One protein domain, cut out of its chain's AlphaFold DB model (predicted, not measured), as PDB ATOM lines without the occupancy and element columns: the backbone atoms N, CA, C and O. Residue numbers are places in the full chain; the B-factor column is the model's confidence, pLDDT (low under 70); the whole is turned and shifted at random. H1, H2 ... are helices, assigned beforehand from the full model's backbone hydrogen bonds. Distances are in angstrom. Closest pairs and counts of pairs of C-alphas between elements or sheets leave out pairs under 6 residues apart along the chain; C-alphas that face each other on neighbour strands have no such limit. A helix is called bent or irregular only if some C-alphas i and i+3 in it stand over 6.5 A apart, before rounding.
ATOM      1  N   MET A   6     134.141  67.888 119.245       84.88
ATOM      2  CA  MET A   6     132.782  67.803 119.803       84.88
ATOM      3  C   MET A   6     131.708  67.654 118.725       84.88
ATOM      4  O   MET A   6     130.737  66.925 118.902       84.88
ATOM      5  N   GLN A   7     131.877  68.344 117.599       83.62
ATOM      6  CA  GLN A   7     130.916  68.303 116.506       83.62
ATOM      7  C   GLN A   7     130.994  66.964 115.766       83.62
ATOM      8  O   GLN A   7     129.964  66.427 115.374       83.62
ATOM      9  N   LEU A   8     132.192  66.384 115.665       84.44
ATOM     10  CA  LEU A   8     132.401  65.041 115.134       84.44
ATOM     11  C   LEU A   8     131.751  63.968 116.019       84.44
ATOM     12  O   LEU A   8     131.008  63.145 115.498       84.44
ATOM     13  N   VAL A   9     131.946  64.025 117.341       84.06
ATOM     14  CA  VAL A   9     131.312  63.088 118.291       84.06
ATOM     15  C   VAL A   9     129.788  63.235 118.286       84.06
ATOM     16  O   VAL A   9     129.056  62.248 118.243       84.06
ATOM     17  N   LYS A  10     129.280  64.472 118.278       84.69
ATOM     18  CA  LYS A  10     127.836  64.720 118.178       84.69
ATOM     19  C   LYS A  10     127.265  64.133 116.886       84.69
ATOM     20  O   LYS A  10     126.235  63.468 116.921       84.69
ATOM     21  N   ASN A  11     127.944  64.349 115.762       83.00
ATOM     22  CA  ASN A  11     127.503  63.838 114.469       83.00
ATOM     23  C   ASN A  11     127.616  62.317 114.379       83.00
ATOM     24  O   ASN A  11     126.760  61.711 113.749       83.00
ATOM     25  N   SER A  12     128.615  61.685 115.002       79.69
ATOM     26  CA  SER A  12     128.687  60.224 115.026       79.69
ATOM     27  C   SER A  12     127.501  59.640 115.792       79.69
ATOM     28  O   SER A  12     126.801  58.791 115.259       79.69
ATOM     29  N   LEU A  13     127.201  60.169 116.982       80.88
ATOM     30  CA  LEU A  13     126.133  59.642 117.839       80.88
ATOM     31  C   LEU A  13     124.719  59.897 117.296       80.88
ATOM     32  O   LEU A  13     123.820  59.099 117.539       80.88
ATOM     33  N   MET A  14     124.512  60.999 116.575       84.06
ATOM     34  CA  MET A  14     123.187  61.424 116.093       84.06
ATOM     35  C   MET A  14     122.906  61.026 114.637       84.06
ATOM     36  O   MET A  14     121.841  61.340 114.107       84.06
ATOM     37  N   ASN A  15     123.859  60.394 113.948       83.75
ATOM     38  CA  ASN A  15     123.667  59.993 112.560       83.75
ATOM     39  C   ASN A  15     122.858  58.694 112.497       83.75
ATOM     40  O   ASN A  15     123.332  57.622 112.880       83.75
ATOM     41  N   SER A  16     121.644  58.805 111.959       83.44
ATOM     42  CA  SER A  16     120.681  57.710 111.851       83.44
ATOM     43  C   SER A  16     121.179  56.520 111.036       83.44
ATOM     44  O   SER A  16     120.761  55.394 111.299       83.44
ATOM     45  N   ASN A  17     122.117  56.726 110.106       87.00
ATOM     46  CA  ASN A  17     122.712  55.637 109.329       87.00
ATOM     47  C   ASN A  17     123.467  54.631 110.212       87.00
ATOM     48  O   ASN A  17     123.565  53.459 109.860       87.00
ATOM     49  N   TYR A  18     123.979  55.069 111.367       81.88
ATOM     50  CA  TYR A  18     124.713  54.209 112.297       81.88
ATOM     51  C   TYR A  18     123.832  53.602 113.391       81.88
ATOM     52  O   TYR A  18     124.325  52.796 114.178       81.88
ATOM     53  N   TYR A  19     122.534  53.922 113.450       84.25
ATOM     54  CA  TYR A  19     121.650  53.409 114.504       84.25
ATOM     55  C   TYR A  19     121.553  51.886 114.494       84.25
ATOM     56  O   TYR A  19     121.628  51.266 115.553       84.25
ATOM     57  N   THR A  20     121.481  51.271 113.312       87.19
ATOM     58  CA  THR A  20     121.505  49.807 113.178       87.19
ATOM     59  C   THR A  20     122.790  49.219 113.756       87.19
ATOM     60  O   THR A  20     122.756  48.229 114.483       87.19
ATOM     61  N   THR A  21     123.929  49.856 113.485       86.50
ATOM     62  CA  THR A  21     125.236  49.437 113.993       86.50
ATOM     63  C   THR A  21     125.325  49.592 115.512       86.50
ATOM     64  O   THR A  21     125.769  48.669 116.191       86.50
ATOM     65  N   TYR A  22     124.852  50.709 116.072       86.00
ATOM     66  CA  TYR A  22     124.806  50.918 117.523       86.00
ATOM     67  C   TYR A  22     123.883  49.921 118.225       86.00
ATOM     68  O   TYR A  22     124.262  49.359 119.253       86.00
ATOM     69  N   GLY A  23     122.717  49.637 117.640       87.19
ATOM     70  CA  GLY A  23     121.811  48.598 118.120       87.19
ATOM     71  C   GLY A  23     122.466  47.216 118.113       87.19
ATOM     72  O   GLY A  23     122.405  46.510 119.116       87.19
ATOM     73  N   ALA A  24     123.163  46.854 117.030       89.00
ATOM     74  CA  ALA A  24     123.870  45.579 116.924       89.00
ATOM     75  C   ALA A  24     124.977  45.431 117.984       89.00
ATOM     76  O   ALA A  24     125.043  44.400 118.655       89.00
ATOM     77  N   TYR A  25     125.798  46.467 118.192       91.31
ATOM     78  CA  TYR A  25     126.813  46.459 119.252       91.31
ATOM     79  C   TYR A  25     126.191  46.360 120.650       91.31
ATOM     80  O   TYR A  25     126.686  45.599 121.483       91.31
ATOM     81  N   GLY A  26     125.092  47.077 120.898       91.06
ATOM     82  CA  GLY A  26     124.362  47.013 122.164       91.06
ATOM     83  C   GLY A  26     123.806  45.617 122.449       91.06
ATOM     84  O   GLY A  26     124.027  45.080 123.531       91.06
ATOM     85  N   ILE A  27     123.152  44.994 121.463       92.25
ATOM     86  CA  ILE A  27     122.621  43.628 121.577       92.25
ATOM     87  C   ILE A  27     123.753  42.630 121.821       92.25
ATOM     88  O   ILE A  27     123.642  41.784 122.706       92.25
ATOM     89  N   TYR A  28     124.859  42.738 121.081       91.88
ATOM     90  CA  TYR A  28     125.996  41.838 121.253       91.88
ATOM     91  C   TYR A  28     126.608  41.950 122.656       91.88
ATOM     92  O   TYR A  28     126.822  40.936 123.323       91.88
ATOM     93  N   GLY A  29     126.825  43.178 123.135       92.44
ATOM     94  CA  GLY A  29     127.310  43.433 124.491       92.44
ATOM     95  C   GLY A  29     126.348  42.916 125.561       92.44
ATOM     96  O   GLY A  29     126.783  42.300 126.531       92.44
ATOM     97  N   PHE A  30     125.042  43.092 125.359       91.50
ATOM     98  CA  PHE A  30     124.021  42.591 126.274       91.50
ATOM     99  C   PHE A  30     124.008  41.058 126.342       91.50
ATOM    100  O   PHE A  30     124.027  40.494 127.434       91.50
ATOM    101  N   ILE A  31     124.064  40.370 125.198       90.62
ATOM    102  CA  ILE A  31     124.153  38.901 125.143       90.62
ATOM    103  C   ILE A  31     125.430  38.411 125.837       90.62
ATOM    104  O   ILE A  31     125.372  37.473 126.633       90.62
ATOM    105  N   MET A  32     126.571  39.064 125.600       91.25
ATOM    106  CA  MET A  32     127.825  38.744 126.293       91.25
ATOM    107  C   MET A  32     127.717  38.941 127.806       91.25
ATOM    108  O   MET A  32     128.167  38.084 128.562       91.25
ATOM    109  N   ALA A  33     127.074  40.014 128.266       91.25
ATOM    110  CA  ALA A  33     126.858  40.249 129.691       91.25
ATOM    111  C   ALA A  33     126.001  39.145 130.330       91.25
ATOM    112  O   ALA A  33     126.359  38.638 131.392       91.25
ATOM    113  N   ILE A  34     124.918  38.709 129.671       90.19
ATOM    114  CA  ILE A  34     124.108  37.575 130.153       90.19
ATOM    115  C   ILE A  34     124.970  36.304 130.226       90.19
ATOM    116  O   ILE A  34     124.874  35.551 131.197       90.19
ATOM    117  N   TYR A  35     125.831  36.083 129.224       87.19
ATOM    118  CA  TYR A  35     126.702  34.913 129.160       87.19
ATOM    119  C   TYR A  35     127.765  34.893 130.271       87.19
ATOM    120  O   TYR A  35     127.960  33.842 130.885       87.19
ATOM    121  N   PHE A  36     128.452  36.006 130.533       89.75
ATOM    122  CA  PHE A  36     129.529  36.065 131.531       89.75
ATOM    123  C   PHE A  36     129.013  36.148 132.966       89.75
ATOM    124  O   PHE A  36     129.561  35.489 133.842       89.75
ATOM    125  N   CYS A  37     127.948  36.912 133.210       88.44
ATOM    126  CA  CYS A  37     127.378  37.071 134.551       88.44
ATOM    127  C   CYS A  37     126.432  35.927 134.946       88.44
ATOM    128  O   CYS A  37     125.771  36.019 135.976       88.44
ATOM    129  N   GLU A  38     126.307  34.898 134.101       85.94
ATOM    130  CA  GLU A  38     125.373  33.778 134.259       85.94
ATOM    131  C   GLU A  38     123.967  34.231 134.660       85.94
ATOM    132  O   GLU A  38     123.336  33.666 135.554       85.94
ATOM    133  N   TRP A  39     123.465  35.277 133.999       88.38
ATOM    134  CA  TRP A  39     122.246  35.963 134.417       88.38
ATOM    135  C   TRP A  39     121.004  35.105 134.137       88.38
ATOM    136  O   TRP A  39     120.286  35.309 133.158       88.38
ATOM    137  N   LYS A  40     120.739  34.137 135.023       83.94
ATOM    138  CA  LYS A  40     119.740  33.068 134.861       83.94
ATOM    139  C   LYS A  40     118.344  33.600 134.560       83.94
ATOM    140  O   LYS A  40     117.674  33.059 133.692       83.94
ATOM    141  N   GLN A  41     117.939  34.689 135.216       85.25
ATOM    142  CA  GLN A  41     116.629  35.317 135.008       85.25
ATOM    143  C   GLN A  41     116.364  35.684 133.543       85.25
ATOM    144  O   GLN A  41     115.229  35.558 133.095       85.25
ATOM    145  N   VAL A  42     117.394  36.106 132.804       86.75
ATOM    146  CA  VAL A  42     117.284  36.496 131.390       86.75
ATOM    147  C   VAL A  42     117.725  35.348 130.480       86.75
ATOM    148  O   VAL A  42     117.045  35.019 129.511       86.75
ATOM    149  N   GLY A  43     118.840  34.695 130.816       84.69
ATOM    150  CA  GLY A  43     119.450  33.633 130.017       84.69
ATOM    151  C   GLY A  43     118.596  32.370 129.874       84.69
ATOM    152  O   GLY A  43     118.700  31.702 128.849       84.69
ATOM    153  N   GLN A  44     117.713  32.070 130.836       85.06
ATOM    154  CA  GLN A  44     116.796  30.921 130.775       85.06
ATOM    155  C   GLN A  44     115.793  30.985 129.614       85.06
ATOM    156  O   GLN A  44     115.265  29.957 129.205       85.06
ATOM    157  N   TYR A  45     115.513  32.180 129.087       85.81
ATOM    158  CA  TYR A  45     114.583  32.360 127.970       85.81
ATOM    159  C   TYR A  45     115.255  32.202 126.603       85.81
ATOM    160  O   TYR A  45     114.567  32.220 125.585       85.81
ATOM    161  N   ILE A  46     116.583  32.054 126.555       86.12
ATOM    162  CA  ILE A  46     117.332  31.848 125.314       86.12
ATOM    163  C   ILE A  46     117.334  30.340 125.016       86.12
ATOM    164  O   ILE A  46     118.039  29.598 125.702       86.12
ATOM    165  N   PRO A  47     116.620  29.856 123.976       81.81
ATOM    166  CA  PRO A  47     116.404  28.417 123.773       81.81
ATOM    167  C   PRO A  47     117.698  27.614 123.599       81.81
ATOM    168  O   PRO A  47     117.796  26.459 124.010       81.81
ATOM    169  N   LEU A  48     118.724  28.243 123.019       82.75
ATOM    170  CA  LEU A  48     120.049  27.649 122.823       82.75
ATOM    171  C   LEU A  48     120.810  27.437 124.142       82.75
ATOM    172  O   LEU A  48     121.759  26.658 124.185       82.75
ATOM    173  N   TRP A  49     120.421  28.129 125.214       84.12
ATOM    174  CA  TRP A  49     121.098  28.116 126.513       84.12
ATOM    175  C   TRP A  49     120.345  27.306 127.572       84.12
ATOM    176  O   TRP A  49     120.800  27.229 128.711       84.12
ATOM    177  N   ASN A  50     119.261  26.617 127.197       69.69
ATOM    178  CA  ASN A  50     118.480  25.762 128.098       69.69
ATOM    179  C   ASN A  50     119.338  24.712 128.824       69.69
ATOM    180  O   ASN A  50     119.105  24.431 129.994       69.69
ATOM    181  N   LYS A  51     120.377  24.172 128.169       72.38
ATOM    182  CA  LYS A  51     121.317  23.225 128.798       72.38
ATOM    183  C   LYS A  51     122.170  23.859 129.898       72.38
ATOM    184  O   LYS A  51     122.593  23.159 130.806       72.38
ATOM    185  N   ARG A  52     122.430  25.166 129.813       74.06
ATOM    186  CA  ARG A  52     123.267  25.898 130.770       74.06
ATOM    187  C   ARG A  52     122.530  26.208 132.070       74.06
ATOM    188  O   ARG A  52     123.153  26.291 133.117       74.06
ATOM    189  N   TYR A  53     121.211  26.355 131.995       73.31
ATOM    190  CA  TYR A  53     120.351  26.626 133.149       73.31
ATOM    191  C   TYR A  53     119.450  25.444 133.508       73.31
ATOM    192  O   TYR A  53     118.485  25.634 134.249       73.31
TER     193      TYR A  53
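This is residues 6 to 53 of the 56 residues of an uncharacterized protein of Haemonchus contortus (UniProt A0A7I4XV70). One long helix, H2, makes most of the length of a rod; the shorter H1 meets its first end at a corner, like the short limb of an L, and the very short H3 sits by its other end, followed by a looped tail of residues 44 to 53. No core is formed, and much of H1 and H2 stands free. The printed part has 48 residues with three named helices, H1, H2 and H3 in that order, and no named strand: the class is all helix. It is extended, with a radius of gyration of the C-alphas of 15.5 A, and spans 47 by 17 by 12 A.

H1, residues 6 to 14, and H2, residues 16 to 36, are close but not clearly touching; their closest C-alphas, those of Ser 12 and Tyr 18, are 7.7 A apart. Their lines are about perpendicular, at 77 degrees. H2 touches H3, residues 40 to 43, only at the corner by their link, with residues 34 to 35 of H2 alone; the closest C-alphas, those of Ile 34 and Gly 43, are 6.1 A apart. H1 and H3 are apart. In H1 every O i to N i+4 pair is within hydrogen-bond range, in H2 15 of 17 are, and H3 is too short for such a pair.

H1 begins at C-alpha 6, (132.782, 67.803, 119.803), and is 12.1 A long from first to last C-alpha. H2 runs 30.6 A, from C-alpha 16 at (120.681, 57.710, 111.851) to C-alpha 36 at (129.529, 36.065, 131.531). It is irregular: C-alphas 17 and 20 are 7.1 A apart. H3 is 4.9 A long and ends at C-alpha 43, (119.450, 33.633, 130.017).

The two C-alphas farthest apart, those of Gln 7 and Lys 51, are 47.7 A apart. The printed part has no cut, and the links H1 to H2 and H2 to H3 are tight. Residues 6 to 12, 14 to 21 and 23 to 30 stand free. The mean pLDDT of the printed part is 85.3, and residue 50 is under 70.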